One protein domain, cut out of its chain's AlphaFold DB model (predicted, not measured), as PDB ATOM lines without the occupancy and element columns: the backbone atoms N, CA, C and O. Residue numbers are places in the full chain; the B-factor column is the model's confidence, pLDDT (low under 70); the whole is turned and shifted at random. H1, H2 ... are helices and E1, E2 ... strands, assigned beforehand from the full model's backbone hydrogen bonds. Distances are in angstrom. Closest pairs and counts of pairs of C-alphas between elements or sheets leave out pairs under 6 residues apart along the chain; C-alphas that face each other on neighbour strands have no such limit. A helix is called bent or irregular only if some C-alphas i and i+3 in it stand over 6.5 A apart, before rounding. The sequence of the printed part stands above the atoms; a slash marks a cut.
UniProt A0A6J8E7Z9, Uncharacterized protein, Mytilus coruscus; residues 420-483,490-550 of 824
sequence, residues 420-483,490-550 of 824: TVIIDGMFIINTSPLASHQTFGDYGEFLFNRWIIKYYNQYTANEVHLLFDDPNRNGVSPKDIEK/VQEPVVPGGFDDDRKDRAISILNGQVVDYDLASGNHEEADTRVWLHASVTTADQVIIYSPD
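Overview. This is residues 420 to 483 and 490 to 550 of the 824 residues of an uncharacterized protein of Mytilus coruscus (UniProt A0A6J8E7Z9). A small sheet of three strands, E2 E1 E5, has H4 along one face and is grazed by one part of the long helix H2, while the bent hairpin E3 and E4 packs on H4 through E4. Short H3 lies far out at one end. The 125 printed residues run E1 H1 H2 E2 H3 E3 E4 H4 E5, class mixed, the larger sheet parallel. The whole is compact, radius of gyration of the C-alphas 14.2 A, spanning 40 by 32 by 31 A.

Along the chain. E1, residues 420 to 424, begins at C-alpha (484.108, 263.622, 394.956). H1 is 425 to 428; H2, 440 to 458, is 25.6 A long and only just irregular, C-alphas 450 and 453 being 6.6 A apart. E2 is 463 to 467, H3 479 to 482, E3 505 to 511 at 18.6 A. E4, 514 to 523, 22.0 A, bends by 75 degrees at residue 520. H4 is 528 to 538, 15.6 A; E5, 543 to 547, ends at (487.818, 273.695, 397.473).

Arrangement. Inner strand E1 is parallel to E2, with N 423 and O 465 at 2.8 A, and to E5, with N 422 and O 545 at 2.8 A. E1, H1 H2, E2 form a strand-helix-strand unit, parallel neighbour strands joined through helices, with a right-handed crossover. H4 and the sheet make two layers, a helix on one face: its height over the sheet is 8.5 A, and it runs along E1 at 5 degrees on the local plane. H1 and H2 only graze the sheet; the closest C-alphas of H2 and E2, Tyr 456 and Val 464, are 6.6 A apart. E3 and E4 are an antiparallel hairpin, N 509 and O 516 at 2.9 A. The closest C-alphas of E4 and H4, Ala 521 and His 535, are 6.2 A apart. H3 is not on the sheet E2 E1 E5. O i to N i+4 pairs are within hydrogen-bond range in 13 of 15 for H2 and 5 of 7 for H4; H1 and H3 are too short for one.

Size, cuts and confidence. The farthest C-alphas, Val 476 and Asp 542, are 40.8 A apart. Residues 484 to 489 are cut out, an 18.8 A gap between C-alphas 483 and 490. The links H1 to H2 and E2 to H3 are long. Residues 471 to 483 and 490 to 525 have pLDDT under 70.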
ATOM      1  N   THR A 420     482.652 263.433 394.946       92.75
ATOM      2  CA  THR A 420     484.108 263.622 394.956       92.75
ATOM      3  C   THR A 420     484.428 265.018 395.457       92.75
ATOM      4  O   THR A 420     483.847 265.990 394.977       92.75
ATOM      5  N   VAL A 421     485.350 265.137 396.414       91.69
ATOM      6  CA  VAL A 421     485.858 266.442 396.867       91.69
ATOM      7  C   VAL A 421     487.280 266.620 396.354       91.69
ATOM      8  O   VAL A 421     488.141 265.803 396.653       91.69
ATOM      9  N   ILE A 422     487.552 267.695 395.625       92.06
ATOM     10  CA  ILE A 422     488.895 268.046 395.157       92.06
ATOM     11  C   ILE A 422     489.346 269.274 395.938       92.06
ATOM     12  O   ILE A 422     488.606 270.255 396.036       92.06
ATOM     13  N   ILE A 423     490.531 269.210 396.535       91.00
ATOM     14  CA  ILE A 423     491.024 270.226 397.457       91.00
ATOM     15  C   ILE A 423     492.411 270.709 397.049       91.00
ATOM     16  O   ILE A 423     493.321 269.917 396.804       91.00
ATOM     17  N   ASP A 424     492.566 272.027 397.067       90.12
ATOM     18  CA  ASP A 424     493.838 272.720 396.948       90.12
ATOM     19  C   ASP A 424     494.690 272.527 398.216       90.12
ATOM     20  O   ASP A 424     494.392 273.023 399.311       90.12
ATOM     21  N   GLY A 425     495.764 271.759 398.062       88.56
ATOM     22  CA  GLY A 425     496.748 271.467 399.093       88.56
ATOM     23  C   GLY A 425     497.704 272.624 399.374       88.56
ATOM     24  O   GLY A 425     498.187 272.739 400.505       88.56
ATOM     25  N   MET A 426     497.940 273.509 398.399       84.81
ATOM     26  CA  MET A 426     498.815 274.675 398.547       84.81
ATOM     27  C   MET A 426     498.179 275.730 399.447       84.81
ATOM     28  O   MET A 426     498.853 276.283 400.321       84.81
ATOM     29  N   PHE A 427     496.863 275.933 399.349       83.94
ATOM     30  CA  PHE A 427     496.137 276.701 400.356       83.94
ATOM     31  C   PHE A 427     496.218 276.022 401.734       83.94
ATOM     32  O   PHE A 427     496.595 276.658 402.722       83.94
ATOM     33  N   ILE A 428     495.922 274.718 401.812       85.50
ATOM     34  CA  ILE A 428     495.883 273.953 403.072       85.50
ATOM     35  C   ILE A 428     497.156 274.123 403.909       85.50
ATOM     36  O   ILE A 428     497.048 274.436 405.100       85.50
ATOM     37  N   ILE A 429     498.343 273.990 403.310       82.62
ATOM     38  CA  ILE A 429     499.630 274.098 404.027       82.62
ATOM     39  C   ILE A 429     499.972 275.519 404.496       82.62
ATOM     40  O   ILE A 429     500.908 275.681 405.278       82.62
ATOM     41  N   ASN A 430     499.219 276.533 404.065       78.94
ATOM     42  CA  ASN A 430     499.337 277.912 404.537       78.94
ATOM     43  C   ASN A 430     498.304 278.265 405.630       78.94
ATOM     44  O   ASN A 430     498.439 279.286 406.302       78.94
ATOM     45  N   THR A 431     497.294 277.417 405.873       76.19
ATOM     46  CA  THR A 431     496.187 277.713 406.814       76.19
ATOM     47  C   THR A 431     496.542 277.636 408.299       76.19
ATOM     48  O   THR A 431     495.740 278.045 409.142       76.19
ATOM     49  N   SER A 432     497.712 277.099 408.648       75.38
ATOM     50  CA  SER A 432     498.196 277.018 410.026       75.38
ATOM     51  C   SER A 432     499.726 277.033 410.042       75.38
ATOM     52  O   SER A 432     500.333 276.250 409.313       75.38
ATOM     53  N   PRO A 433     500.393 277.877 410.851       75.44
ATOM     54  CA  PRO A 433     501.851 277.907 410.879       75.44
ATOM     55  C   PRO A 433     502.433 276.567 411.342       75.44
ATOM     56  O   PRO A 433     502.163 276.137 412.465       75.44
ATOM     57  N   LEU A 434     503.305 275.956 410.532       76.81
ATOM     58  CA  LEU A 434     504.038 274.720 410.865       76.81
ATOM     59  C   LEU A 434     504.668 274.767 412.272       76.81
ATOM     60  O   LEU A 434     504.602 273.799 413.021       76.81
ATOM     61  N   ALA A 435     505.184 275.934 412.677       80.12
ATOM     62  CA  ALA A 435     505.782 276.191 413.991       80.12
ATOM     63  C   ALA A 435     504.829 276.054 415.205       80.12
ATOM     64  O   ALA A 435     505.272 276.218 416.341       80.12
ATOM     65  N   SER A 436     503.536 275.781 414.992       86.44
ATOM     66  CA  SER A 436     502.578 275.437 416.057       86.44
ATOM     67  C   SER A 436     502.524 273.934 416.390       86.44
ATOM     68  O   SER A 436     501.897 273.561 417.380       86.44
ATOM     69  N   HIS A 437     503.208 273.087 415.612       87.19
ATOM     70  CA  HIS A 437     503.234 271.627 415.752       87.19
ATOM     71  C   HIS A 437     504.637 271.146 416.167       87.19
ATOM     72  O   HIS A 437     505.630 271.823 415.902       87.19
ATOM     73  N   GLN A 438     504.736 270.002 416.857       86.50
ATOM     74  CA  GLN A 438     506.024 269.501 417.372       86.50
ATOM     75  C   GLN A 438     506.774 268.650 416.340       86.50
ATOM     76  O   GLN A 438     508.005 268.653 416.310       86.50
ATOM     77  N   THR A 439     506.039 267.953 415.475       86.81
ATOM     78  CA  THR A 439     506.547 267.122 414.384       86.81
ATOM     79  C   THR A 439     505.747 267.356 413.098       86.81
ATOM     80  O   THR A 439     504.610 267.833 413.125       86.81
ATOM     81  N   PHE A 440     506.316 266.957 411.955       72.31
ATOM     82  CA  PHE A 440     505.571 266.888 410.692       72.31
ATOM     83  C   PHE A 440     504.422 265.866 410.739       72.31
ATOM     84  O   PHE A 440     503.439 266.048 410.028       72.31
ATOM     85  N   GLY A 441     504.500 264.847 411.605       80.06
ATOM     86  CA  GLY A 441     503.402 263.909 411.851       80.06
ATOM     87  C   GLY A 441     502.185 264.603 412.464       80.06
ATOM     88  O   GLY A 441     501.100 264.525 411.898       80.06
ATOM     89  N   ASP A 442     502.384 265.368 413.545       78.38
ATOM     90  CA  ASP A 442     501.305 266.147 414.180       78.38
ATOM     91  C   ASP A 442     500.699 267.165 413.198       78.38
ATOM     92  O   ASP A 442     499.495 267.411 413.210       78.38
ATOM     93  N   TYR A 443     501.535 267.770 412.343       82.44
ATOM     94  CA  TYR A 443     501.084 268.723 411.328       82.44
ATOM     95  C   TYR A 443     500.267 268.047 410.221       82.44
ATOM     96  O   TYR A 443     499.185 268.521 409.879       82.44
ATOM     97  N   GLY A 444     500.741 266.913 409.699       81.06
ATOM     98  CA  GLY A 444     500.015 266.103 408.724       81.06
ATOM     99  C   GLY A 444     498.677 265.611 409.275       81.06
ATOM    100  O   GLY A 444     497.655 265.758 408.611       81.06
ATOM    101  N   GLU A 445     498.651 265.119 410.518       82.56
ATOM    102  CA  GLU A 445     497.424 264.704 411.205       82.56
ATOM    103  C   GLU A 445     496.464 265.885 411.444       82.56
ATOM    104  O   GLU A 445     495.253 265.742 411.250       82.56
ATOM    105  N   PHE A 446     496.973 267.069 411.803       85.81
ATOM    106  CA  PHE A 446     496.164 268.284 411.921       85.81
ATOM    107  C   PHE A 446     495.523 268.674 410.583       85.81
ATOM    108  O   PHE A 446     494.310 268.889 410.533       85.81
ATOM    109  N   LEU A 447     496.303 268.743 409.497       83.25
ATOM    110  CA  LEU A 447     495.784 269.089 408.172       83.25
ATOM    111  C   LEU A 447     494.780 268.032 407.687       83.25
ATOM    112  O   LEU A 447     493.700 268.384 407.211       83.25
ATOM    113  N   PHE A 448     495.091 266.748 407.881       85.81
ATOM    114  CA  PHE A 448     494.228 265.628 407.518       85.81
ATOM    115  C   PHE A 448     492.865 265.691 408.224       85.81
ATOM    116  O   PHE A 448     491.822 265.674 407.561       85.81
ATOM    117  N   ASN A 449     492.860 265.838 409.552       86.12
ATOM    118  CA  ASN A 449     491.631 265.925 410.337       86.12
ATOM    119  C   ASN A 449     490.830 267.201 410.027       86.12
ATOM    120  O   ASN A 449     489.605 267.153 409.892       86.12
ATOM    121  N   ARG A 450     491.509 268.349 409.893       87.19
ATOM    122  CA  ARG A 450     490.871 269.654 409.661       87.19
ATOM    123  C   ARG A 450     490.240 269.783 408.278       87.19
ATOM    124  O   ARG A 450     489.227 270.472 408.153       87.19
ATOM    125  N   TRP A 451     490.839 269.166 407.262       87.56
ATOM    126  CA  TRP A 451     490.473 269.386 405.865       87.56
ATOM    127  C   TRP A 451     489.869 268.148 405.202       87.56
ATOM    128  O   TRP A 451     488.696 268.188 404.830       87.56
ATOM    129  N   ILE A 452     490.610 267.039 405.100       86.44
ATOM    130  CA  ILE A 452     490.128 265.837 404.397       86.44
ATOM    131  C   ILE A 452     489.005 265.154 405.187       86.44
ATOM    132  O   ILE A 452     487.911 265.004 404.653       86.44
ATOM    133  N   ILE A 453     489.220 264.786 406.458       87.38
ATOM    134  CA  ILE A 453     488.186 264.120 407.282       87.38
ATOM    135  C   ILE A 453     486.942 264.998 407.427       87.38
ATOM    136  O   ILE A 453     485.818 264.495 407.352       87.38
ATOM    137  N   LYS A 454     487.127 266.313 407.593       88.56
ATOM    138  CA  LYS A 454     486.028 267.284 407.597       88.56
ATOM    139  C   LYS A 454     485.197 267.173 406.318       88.56
ATOM    140  O   LYS A 454     483.997 266.933 406.415       88.56
ATOM    141  N   TYR A 455     485.800 267.343 405.141       86.81
ATOM    142  CA  TYR A 455     485.039 267.403 403.892       86.81
ATOM    143  C   TYR A 455     484.540 266.042 403.398       86.81
ATOM    144  O   TYR A 455     483.436 265.980 402.857       86.81
ATOM    145  N   TYR A 456     485.264 264.957 403.682       87.56
ATOM    146  CA  TYR A 456     484.796 263.586 403.476       87.56
ATOM    147  C   TYR A 456     483.461 263.348 404.194       87.56
ATOM    148  O   TYR A 456     482.475 262.950 403.575       87.56
ATOM    149  N   ASN A 457     483.394 263.677 405.489       87.56
ATOM    150  CA  ASN A 457     482.172 263.520 406.277       87.56
ATOM    151  C   ASN A 457     481.095 264.560 405.918       87.56
ATOM    152  O   ASN A 457     479.926 264.203 405.807       87.56
ATOM    153  N   GLN A 458     481.469 265.829 405.713       89.19
ATOM    154  CA  GLN A 458     480.526 266.923 405.435       89.19
ATOM    155  C   GLN A 458     479.735 266.705 404.136       89.19
ATOM    156  O   GLN A 458     478.551 267.035 404.089       89.19
ATOM    157  N   TYR A 459     480.369 266.148 403.100       87.75
ATOM    158  CA  TYR A 459     479.739 265.906 401.799       87.75
ATOM    159  C   TYR A 459     479.404 264.430 401.537       87.75
ATOM    160  O   TYR A 459     478.935 264.097 400.456       87.75
ATOM    161  N   THR A 460     479.602 263.540 402.522       90.25
ATOM    162  CA  THR A 460     479.460 262.075 402.364       90.25
ATOM    163  C   THR A 460     480.253 261.556 401.151       90.25
ATOM    164  O   THR A 460     479.749 260.795 400.324       90.25
ATOM    165  N   ALA A 461     481.491 262.031 401.011       88.00
ATOM    166  CA  ALA A 461     482.307 261.793 399.830       88.00
ATOM    167  C   ALA A 461     482.725 260.320 399.698       88.00
ATOM    168  O   ALA A 461     482.970 259.625 400.682       88.00
ATOM    169  N   ASN A 462     482.858 259.853 398.461       89.88
ATOM    170  CA  ASN A 462     483.439 258.552 398.141       89.88
ATOM    171  C   ASN A 462     484.959 258.643 398.006       89.88
ATOM    172  O   ASN A 462     485.663 257.719 398.403       89.88
ATOM    173  N   GLU A 463     485.450 259.761 397.477       88.19
ATOM    174  CA  GLU A 463     486.869 260.066 397.326       88.19
ATOM    175  C   GLU A 463     487.136 261.543 397.652       88.19
ATOM    176  O   GLU A 463     486.285 262.416 397.457       88.19
ATOM    177  N   VAL A 464     488.336 261.808 398.166       88.19
ATOM    178  CA  VAL A 464     488.882 263.158 398.321       88.19
ATOM    179  C   VAL A 464     490.214 263.188 397.589       88.19
ATOM    180  O   VAL A 464     491.059 262.332 397.834       88.19
ATOM    181  N   HIS A 465     490.407 264.144 396.689       89.44
ATOM    182  CA  HIS A 465     491.669 264.376 395.993       89.44
ATOM    183  C   HIS A 465     492.319 265.626 396.589       89.44
ATOM    184  O   HIS A 465     491.673 266.665 396.681       89.44
ATOM    185  N   LEU A 466     493.577 265.528 397.012       87.81
ATOM    186  CA  LEU A 466     494.360 266.637 397.567       87.81
ATOM    187  C   LEU A 466     495.518 266.953 396.614       87.81
ATOM    188  O   LEU A 466     496.328 266.073 396.347       87.81
ATOM    189  N   LEU A 467     495.584 268.175 396.086       86.94
ATOM    190  CA  LEU A 467     496.472 268.523 394.969       86.94
ATOM    191  C   LEU A 467     497.510 269.574 395.371       86.94
ATOM    192  O   LEU A 467     497.200 270.488 396.125       86.94
ATOM    193  N   PHE A 468     498.738 269.459 394.870       84.25
ATOM    194  CA  PHE A 468     499.856 270.342 395.217       84.25
ATOM    195  C   PHE A 468     500.645 270.748 393.966       84.25
ATOM    196  O   PHE A 468     500.754 269.955 393.029       84.25
ATOM    197  N   ASP A 469     501.260 271.932 393.994       82.00
ATOM    198  CA  ASP A 469     502.242 272.361 392.989       82.00
ATOM    199  C   ASP A 469     503.455 271.414 392.960       82.00
ATOM    200  O   ASP A 469     503.733 270.707 393.933       82.00
ATOM    201  N   ASP A 470     504.231 271.414 391.870       73.31
ATOM    202  CA  ASP A 470     505.531 270.725 391.840       73.31
ATOM    203  C   ASP A 470     506.556 271.410 392.780       73.31
ATOM    204  O   ASP A 470     507.051 272.504 392.477       73.31
ATOM    205  N   PRO A 471     506.962 270.775 393.901       53.19
ATOM    206  CA  PRO A 471     507.889 271.383 394.849       53.19
ATOM    207  C   PRO A 471     509.348 271.347 394.369       53.19
ATOM    208  O   PRO A 471     510.210 271.929 395.030       53.19
ATOM    209  N   ASN A 472     509.662 270.649 393.269       53.94
ATOM    210  CA  ASN A 472     511.038 270.351 392.858       53.94
ATOM    211  C   ASN A 472     511.727 271.497 392.093       53.94
ATOM    212  O   ASN A 472     512.923 271.414 391.801       53.94
ATOM    213  N   ARG A 473     511.006 272.577 391.760       52.22
ATOM    214  CA  ARG A 473     511.552 273.710 390.989       52.22
ATOM    215  C   ARG A 473     512.350 274.713 391.820       52.22
ATOM    216  O   ARG A 473     513.317 275.294 391.326       52.22
ATOM    217  N   ASN A 474     511.970 274.909 393.080       46.41
ATOM    218  CA  ASN A 474     512.735 275.718 394.020       46.41
ATOM    219  C   ASN A 474     513.828 274.837 394.632       46.41
ATOM    220  O   ASN A 474     513.536 273.984 395.461       46.41
ATOM    221  N   GLY A 475     515.090 275.053 394.236       45.56
ATOM    222  CA  GLY A 475     516.246 274.200 394.580       45.56
ATOM    223  C   GLY A 475     516.666 274.134 396.061       45.56
ATOM    224  O   GLY A 475     517.799 273.751 396.345       45.56
ATOM    225  N   VAL A 476     515.784 274.543 396.975       47.66
ATOM    226  CA  VAL A 476     515.725 274.116 398.378       47.66
ATOM    227  C   VAL A 476     514.239 273.962 398.713       47.66
ATOM    228  O   VAL A 476     513.527 274.958 398.851       47.66
ATOM    229  N   SER A 477     513.774 272.724 398.836       45.16
ATOM    230  CA  SER A 477     512.397 272.380 399.193       45.16
ATOM    231  C   SER A 477     512.304 272.020 400.681       45.16
ATOM    232  O   SER A 477     513.252 271.455 401.231       45.16
ATOM    233  N   PRO A 478     511.162 272.233 401.367       43.84
ATOM    234  CA  PRO A 478     510.925 271.629 402.679       43.84
ATOM    235  C   PRO A 478     511.127 270.099 402.687       43.84
ATOM    236  O   PRO A 478     511.560 269.553 403.702       43.84
ATOM    237  N   LYS A 479     510.924 269.417 401.548       48.03
ATOM    238  CA  LYS A 479     511.179 267.971 401.395       48.03
ATOM    239  C   LYS A 479     512.667 267.583 401.504       48.03
ATOM    240  O   LYS A 479     512.977 266.445 401.851       48.03
ATOM    241  N   ASP A 480     513.602 268.519 401.306       45.25
ATOM    242  CA  ASP A 480     515.037 268.284 401.558       45.25
ATOM    243  C   ASP A 480     515.349 268.135 403.060       45.25
ATOM    244  O   ASP A 480     516.377 267.568 403.440       45.25
ATOM    245  N   ILE A 481     514.444 268.602 403.929       47.62
ATOM    246  CA  ILE A 481     514.510 268.398 405.381       47.62
ATOM    247  C   ILE A 481     513.926 267.021 405.744       47.62
ATOM    248  O   ILE A 481     514.517 266.307 406.558       47.62
ATOM    249  N   GLU A 482     512.828 266.605 405.098       44.47
ATOM    250  CA  GLU A 482     512.141 265.323 405.348       44.47
ATOM    251  C   GLU A 482     513.017 264.088 405.092       44.47
ATOM    252  O   GLU A 482     512.918 263.113 405.836       44.47
ATOM    253  N   LYS A 483     513.950 264.138 404.126       47.16
ATOM    254  CA  LYS A 483     514.896 263.039 403.818       47.16
ATOM    255  C   LYS A 483     515.833 262.630 404.979       47.16
ATOM    256  O   LYS A 483     516.658 261.740 404.804       47.16
ATOM    257  N   VAL A 490     500.194 256.239 410.588       31.94
ATOM    258  CA  VAL A 490     498.790 256.569 410.938       31.94
ATOM    259  C   VAL A 490     497.878 256.390 409.694       31.94
ATOM    260  O   VAL A 490     498.371 256.322 408.571       31.94
ATOM    261  N   GLN A 491     496.564 256.249 409.902       36.03
ATOM    262  CA  GLN A 491     495.491 255.982 408.916       36.03
ATOM    263  C   GLN A 491     494.886 257.289 408.341       36.03
ATOM    264  O   GLN A 491     494.997 258.317 408.997       36.03
ATOM    265  N   GLU A 492     494.121 257.364 407.241       54.84
ATOM    266  CA  GLU A 492     494.009 256.589 405.981       54.84
ATOM    267  C   GLU A 492     493.293 257.495 404.934       54.84
ATOM    268  O   GLU A 492     492.083 257.703 405.059       54.84
ATOM    269  N   PRO A 493     494.004 258.098 403.954       39.19
ATOM    270  CA  PRO A 493     493.328 258.841 402.870       39.19
ATOM    271  C   PRO A 493     493.995 258.817 401.486       39.19
ATOM    272  O   PRO A 493     495.210 258.744 401.374       39.19
ATOM    273  N   VAL A 494     493.218 259.022 400.419       40.09
ATOM    274  CA  VAL A 494     493.750 259.314 399.073       40.09
ATOM    275  C   VAL A 494     494.573 260.615 399.094       40.09
ATOM    276  O   VAL A 494     494.058 261.667 399.472       40.09
ATOM    277  N   VAL A 495     495.851 260.540 398.697       42.25
ATOM    278  CA  VAL A 495     496.795 261.676 398.659       42.25
ATOM    279  C   VAL A 495     497.566 261.677 397.330       42.25
ATOM    280  O   VAL A 495     498.624 261.053 397.231       42.25
ATOM    281  N   PRO A 496     497.074 262.395 396.308       38.53
ATOM    282  CA  PRO A 496     497.883 262.820 395.168       38.53
ATOM    283  C   PRO A 496     499.084 263.690 395.600       38.53
ATOM    284  O   PRO A 496     499.103 264.248 396.697       38.53
ATOM    285  N   GLY A 497     500.099 263.823 394.735       38.47
ATOM    286  CA  GLY A 497     501.283 264.666 394.996       38.47
ATOM    287  C   GLY A 497     502.538 263.936 395.506       38.47
ATOM    288  O   GLY A 497     503.455 264.568 396.050       38.47
ATOM    289  N   GLY A 498     502.610 262.613 395.332       37.50
ATOM    290  CA  GLY A 498     503.840 261.833 395.504       37.50
ATOM    291  C   GLY A 498     504.533 261.578 394.164       37.50
ATOM    292  O   GLY A 498     504.259 260.578 393.511       37.50
ATOM    293  N   PHE A 499     505.441 262.473 393.770       42.88
ATOM    294  CA  PHE A 499     506.288 262.280 392.588       42.88
ATOM    295  C   PHE A 499     507.278 261.122 392.783       42.88
ATOM    296  O   PHE A 499     507.939 261.040 393.820       42.88
ATOM    297  N   ASP A 500     507.426 260.296 391.748       43.94
ATOM    298  CA  ASP A 500     508.580 259.409 391.553       43.94
ATOM    299  C   ASP A 500     509.734 260.194 390.883       43.94
ATOM    300  O   ASP A 500     509.502 261.243 390.269       43.94
ATOM    301  N   ASP A 501     510.974 259.697 390.960       51.53
ATOM    302  CA  ASP A 501     512.189 260.395 390.478       51.53
ATOM    303  C   ASP A 501     512.139 260.733 388.960       51.53
ATOM    304  O   ASP A 501     512.825 261.643 388.484       51.53
ATOM    305  N   ASP A 502     511.276 260.046 388.199       52.97
ATOM    306  CA  ASP A 502     511.084 260.150 386.742       52.97
ATOM    307  C   ASP A 502     510.201 261.336 386.266       52.97
ATOM    308  O   ASP A 502     509.877 261.431 385.078       52.97
ATOM    309  N   ARG A 503     509.815 262.266 387.157       51.62
ATOM    310  CA  ARG A 503     509.032 263.498 386.854       51.62
ATOM    311  C   ARG A 503     507.633 263.299 386.250       51.62
ATOM    312  O   ARG A 503     507.082 264.225 385.655       51.62
ATOM    313  N   LYS A 504     507.041 262.114 386.376       56.03
ATOM    314  CA  LYS A 504     505.628 261.905 386.029       56.03
ATOM    315  C   LYS A 504     504.788 262.260 387.243       56.03
ATOM    316  O   LYS A 504     505.009 261.677 388.304       56.03
ATOM    317  N   ASP A 505     503.833 263.176 387.094       55.28
ATOM    318  CA  ASP A 505     502.826 263.340 388.135       55.28
ATOM    319  C   ASP A 505     501.934 262.099 388.135       55.28
ATOM    320  O   ASP A 505     501.335 261.739 387.115       55.28
ATOM    321  N   ARG A 506     501.910 261.409 389.271       58.41
ATOM    322  CA  ARG A 506     501.073 260.236 389.494       58.41
ATOM    323  C   ARG A 506     500.169 260.565 390.664       58.41
ATOM    324  O   ARG A 506     500.616 260.651 391.810       58.41
ATOM    325  N   ALA A 507     498.885 260.748 390.372       58.69
ATOM    326  CA  ALA A 507     497.880 260.751 391.414       58.69
ATOM    327  C   ALA A 507     497.979 259.424 392.183       58.69
ATOM    328  O   ALA A 507     497.862 258.340 391.611       58.69
ATOM    329  N   ILE A 508     498.232 259.508 393.486       59.97
ATOM    330  CA  ILE A 508     498.301 258.353 394.374       59.97
ATOM    331  C   ILE A 508     496.953 258.212 395.071       59.97
ATOM    332  O   ILE A 508     496.513 259.068 395.841       59.97
ATOM    333  N   SER A 509     496.290 257.093 394.800       60.03
ATOM    334  CA  SER A 509     495.169 256.632 395.605       60.03
ATOM    335  C   SER A 509     495.715 255.920 396.840       60.03
ATOM    336  O   SER A 509     496.700 255.190 396.741       60.03
ATOM    337  N   ILE A 510     495.080 256.085 398.001       56.84
ATOM    338  CA  ILE A 510     495.306 255.187 399.139       56.84
ATOM    339  C   ILE A 510     493.987 254.492 399.443       56.84
ATOM    340  O   ILE A 510     493.010 255.120 399.848       56.84
ATOM    341  N   LEU A 511     493.965 253.185 399.201       53.50
ATOM    342  CA  LEU A 511     492.786 252.333 399.295       53.50
ATOM    343  C   LEU A 511     493.056 251.250 400.339       53.50
ATOM    344  O   LEU A 511     493.883 250.368 400.118       53.50
ATOM    345  N   ASN A 512     492.345 251.291 401.471       50.19
ATOM    346  CA  ASN A 512     492.537 250.363 402.598       50.19
ATOM    347  C   ASN A 512     494.001 250.356 403.100       50.19
ATOM    348  O   ASN A 512     494.631 249.303 403.234       50.19
ATOM    349  N   GLY A 513     494.579 251.548 403.269       46.12
ATOM    350  CA  GLY A 513     495.970 251.752 403.688       46.12
ATOM    351  C   GLY A 513     497.047 251.385 402.657       46.12
ATOM    352  O   GLY A 513     498.229 251.489 402.976       46.12
ATOM    353  N   GLN A 514     496.686 250.972 401.436       47.16
ATOM    354  CA  GLN A 514     497.645 250.699 400.361       47.16
ATOM    355  C   GLN A 514     497.714 251.857 399.369       47.16
ATOM    356  O   GLN A 514     496.690 252.246 398.814       47.16
ATOM    357  N   VAL A 515     498.925 252.358 399.114       57.44
ATOM    358  CA  VAL A 515     499.232 253.242 397.978       57.44
ATOM    359  C   VAL A 515     499.027 252.471 396.672       57.44
ATOM    360  O   VAL A 515     499.574 251.381 396.502       57.44
ATOM    361  N   VAL A 516     498.237 253.041 395.765       66.25
ATOM    362  CA  VAL A 516     497.897 252.507 394.442       66.25
ATOM    363  C   VAL A 516     497.982 253.646 393.425       66.25
ATOM    364  O   VAL A 516     497.446 254.728 393.666       66.25
ATOM    365  N   ASP A 517     498.625 253.402 392.283       65.38
ATOM    366  CA  ASP A 517     498.651 254.355 391.168       65.38
ATOM    367  C   ASP A 517     497.227 254.635 390.654       65.38
ATOM    368  O   ASP A 517     496.475 253.714 390.327       65.38
ATOM    369  N   TYR A 518     496.853 255.910 390.553       66.62
ATOM    370  CA  TYR A 518     495.613 256.361 389.921       66.62
ATOM    371  C   TYR A 518     495.930 256.855 388.502       66.62
ATOM    372  O   TYR A 518     495.872 258.046 388.205       66.62
ATOM    373  N   ASP A 519     496.284 255.922 387.609       66.06
ATOM    374  CA  ASP A 519     496.762 256.223 386.244       66.06
ATOM    375  C   ASP A 519     495.770 257.053 385.388       66.06
ATOM    376  O   ASP A 519     496.165 257.624 384.372       66.06
ATOM    377  N   LEU A 520     494.498 257.162 385.802       60.84
ATOM    378  CA  LEU A 520     493.472 258.003 385.164       60.84
ATOM    379  C   LEU A 520     493.717 259.515 385.312       60.84
ATOM    380  O   LEU A 520     493.209 260.278 384.497       60.84
ATOM    381  N   ALA A 521     494.480 259.950 386.320       61.41
ATOM    382  CA  ALA A 521     494.873 261.349 386.503       61.41
ATOM    383  C   ALA A 521     496.404 261.457 386.527       61.41
ATOM    384  O   ALA A 521     497.037 261.549 387.580       61.41
ATOM    385  N   SER A 522     497.001 261.410 385.334       61.06
ATOM    386  CA  SER A 522     498.417 261.711 385.116       61.06
ATOM    387  C   SER A 522     498.559 262.906 384.177       61.06
ATOM    388  O   SER A 522     497.876 262.999 383.158       61.06
ATOM    389  N   GLY A 523     499.442 263.837 384.532       62.81
ATOM    390  CA  GLY A 523     499.674 265.068 383.783       62.81
ATOM    391  C   GLY A 523     501.097 265.589 383.965       62.81
ATOM    392  O   GLY A 523     501.930 264.972 384.629       62.81
ATOM    393  N   ASN A 524     501.381 266.736 383.355       64.06
ATOM    394  CA  ASN A 524     502.642 267.474 383.501       64.06
ATOM    395  C   ASN A 524     502.421 268.950 383.885       64.06
ATOM    396  O   ASN A 524     503.343 269.755 383.771       64.06
ATOM    397  N   HIS A 525     501.206 269.303 384.311       65.62
ATOM    398  CA  HIS A 525     500.843 270.661 384.704       65.62
ATOM    399  C   HIS A 525     501.486 271.031 386.042       65.62
ATOM    400  O   HIS A 525     501.439 270.266 387.004       65.62
ATOM    401  N   GLU A 526     502.116 272.201 386.097       72.25
ATOM    402  CA  GLU A 526     503.023 272.555 387.193       72.25
ATOM    403  C   GLU A 526     502.258 272.970 388.463       72.25
ATOM    404  O   GLU A 526     502.650 272.575 389.564       72.25
ATOM    405  N   GLU A 527     501.134 273.665 388.287       79.00
ATOM    406  CA  GLU A 527     500.327 274.333 389.319       79.00
ATOM    407  C   GLU A 527     499.089 273.497 389.720       79.00
ATOM    408  O   GLU A 527     498.552 272.715 388.924       79.00
ATOM    409  N   ALA A 528     498.666 273.599 390.985       82.88
ATOM    410  CA  ALA A 528     497.610 272.765 391.563       82.88
ATOM    411  C   ALA A 528     496.216 273.027 390.962       82.88
ATOM    412  O   ALA A 528     495.446 272.080 390.782       82.88
ATOM    413  N   ASP A 529     495.906 274.276 390.610       80.69
ATOM    414  CA  ASP A 529     494.655 274.707 389.969       80.69
ATOM    415  C   ASP A 529     494.387 273.942 388.656       80.69
ATOM    416  O   ASP A 529     493.313 273.389 388.422       80.69
ATOM    417  N   THR A 530     495.428 273.781 387.847       77.56
ATOM    418  CA  THR A 530     495.401 273.108 386.553       77.56
ATOM    419  C   THR A 530     495.243 271.590 386.726       77.56
ATOM    420  O   THR A 530     494.749 270.894 385.839       77.56
ATOM    421  N   ARG A 531     495.583 271.050 387.905       79.75
ATOM    422  CA  ARG A 531     495.329 269.645 388.268       79.75
ATOM    423  C   ARG A 531     493.933 269.432 388.849       79.75
ATOM    424  O   ARG A 531     493.372 268.356 388.627       79.75
ATOM    425  N   VAL A 532     493.339 270.428 389.524       84.50
ATOM    426  CA  VAL A 532     491.926 270.378 389.968       84.50
ATOM    427  C   VAL A 532     491.031 270.026 388.782       84.50
ATOM    428  O   VAL A 532     490.142 269.186 388.904       84.50
ATOM    429  N   TRP A 533     491.343 270.582 387.614       78.75
ATOM    430  CA  TRP A 533     490.678 270.299 386.349       78.75
ATOM    431  C   TRP A 533     490.785 268.869 385.843       78.75
ATOM    432  O   TRP A 533     489.768 268.272 385.477       78.75
ATOM    433  N   LEU A 534     491.995 268.306 385.814       81.25
ATOM    434  CA  LEU A 534     492.198 266.923 385.390       81.25
ATOM    435  C   LEU A 534     491.386 265.982 386.289       81.25
ATOM    436  O   LEU A 534     490.612 265.166 385.803       81.25
ATOM    437  N   HIS A 535     491.462 266.182 387.604       84.56
ATOM    438  CA  HIS A 535     490.693 265.414 388.580       84.56
ATOM    439  C   HIS A 535     489.168 265.608 388.451       84.56
ATOM    440  O   HIS A 535     488.421 264.630 388.524       84.56
ATOM    441  N   ALA A 536     488.691 266.832 388.198       84.75
ATOM    442  CA  ALA A 536     487.265 267.139 388.039       84.75
ATOM    443  C   ALA A 536     486.662 266.590 386.735       84.75
ATOM    444  O   ALA A 536     485.463 266.320 386.686       84.75
ATOM    445  N   SER A 537     487.479 266.411 385.693       77.94
ATOM    446  CA  SER A 537     487.044 265.911 384.381       77.94
ATOM    447  C   SER A 537     487.141 264.389 384.224       77.94
ATOM    448  O   SER A 537     486.374 263.829 383.440       77.94
ATOM    449  N   VAL A 538     488.020 263.703 384.971       80.69
ATOM    450  CA  VAL A 538     488.166 262.228 384.910       80.69
ATOM    451  C   VAL A 538     487.449 261.468 386.033       80.69
ATOM    452  O   VAL A 538     487.338 260.241 385.961       80.69
ATOM    453  N   THR A 539     486.956 262.149 387.075       83.44
ATOM    454  CA  THR A 539     486.207 261.481 388.153       83.44
ATOM    455  C   THR A 539     484.880 260.887 387.658       83.44
ATOM    456  O   THR A 539     484.233 261.389 386.741       83.44
ATOM    457  N   THR A 540     484.454 259.788 388.289       83.62
ATOM    458  CA  THR A 540     483.208 259.060 387.969       83.62
ATOM    459  C   THR A 540     482.090 259.310 388.988       83.62
ATOM    460  O   THR A 540     481.251 258.429 389.221       83.62
ATOM    461  N   ALA A 541     482.122 260.471 389.646       85.81
ATOM    462  CA  ALA A 541     481.121 260.920 390.610       85.81
ATOM    463  C   ALA A 541     479.919 261.620 389.951       85.81
ATOM    464  O   ALA A 541     480.037 262.238 388.899       85.81
ATOM    465  N   ASP A 542     478.761 261.553 390.617       87.69
ATOM    466  CA  ASP A 542     477.548 262.287 390.235       87.69
ATOM    467  C   ASP A 542     477.618 263.764 390.682       87.69
ATOM    468  O   ASP A 542     476.915 264.620 390.144       87.69
ATOM    469  N   GLN A 543     478.457 264.061 391.683       88.88
ATOM    470  CA  GLN A 543     478.696 265.394 392.230       88.88
ATOM    471  C   GLN A 543     480.193 265.621 392.481       88.88
ATOM    472  O   GLN A 543     480.841 264.835 393.172       88.88
ATOM    473  N   VAL A 544     480.729 266.739 391.990       90.75
ATOM    474  CA  VAL A 544     482.093 267.198 392.294       90.75
ATOM    475  C   VAL A 544     482.011 268.460 393.150       90.75
ATOM    476  O   VAL A 544     481.282 269.394 392.821       90.75
ATOM    477  N   ILE A 545     482.743 268.481 394.262       91.25
ATOM    478  CA  ILE A 545     482.906 269.633 395.150       91.25
ATOM    479  C   ILE A 545     484.359 270.081 395.069       91.25
ATOM    480  O   ILE A 545     485.255 269.299 395.372       91.25
ATOM    481  N   ILE A 546     484.606 271.336 394.709       91.56
ATOM    482  CA  ILE A 546     485.961 271.888 394.652       91.56
ATOM    483  C   ILE A 546     486.175 272.847 395.827       91.56
ATOM    484  O   ILE A 546     485.303 273.653 396.151       91.56
ATOM    485  N   TYR A 547     487.342 272.756 396.463       90.31
ATOM    486  CA  TYR A 547     487.818 273.695 397.473       90.31
ATOM    487  C   TYR A 547     489.238 274.166 397.130       90.31
ATOM    488  O   TYR A 547     490.212 273.684 397.705       90.31
ATOM    489  N   SER A 548     489.343 275.127 396.207       88.00
ATOM    490  CA  SER A 548     490.447 276.096 396.212       88.00
ATOM    491  C   SER A 548     489.902 277.430 396.724       88.00
ATOM    492  O   SER A 548     488.903 277.917 396.193       88.00
ATOM    493  N   PRO A 549     490.468 277.977 397.812       79.50
ATOM    494  CA  PRO A 549     490.165 279.334 398.263       79.50
ATOM    495  C   PRO A 549     491.004 280.422 397.599       79.50
ATOM    496  O   PRO A 549     490.790 281.587 397.940       79.50
ATOM    497  N   ASP A 550     491.937 280.078 396.702       78.25
ATOM    498  CA  ASP A 550     492.496 281.091 395.814       78.25
ATOM    499  C   ASP A 550     491.509 281.390 394.680       78.25
ATOM    500  O   ASP A 550     490.741 280.539 394.215       78.25
TER     501      ASP A 550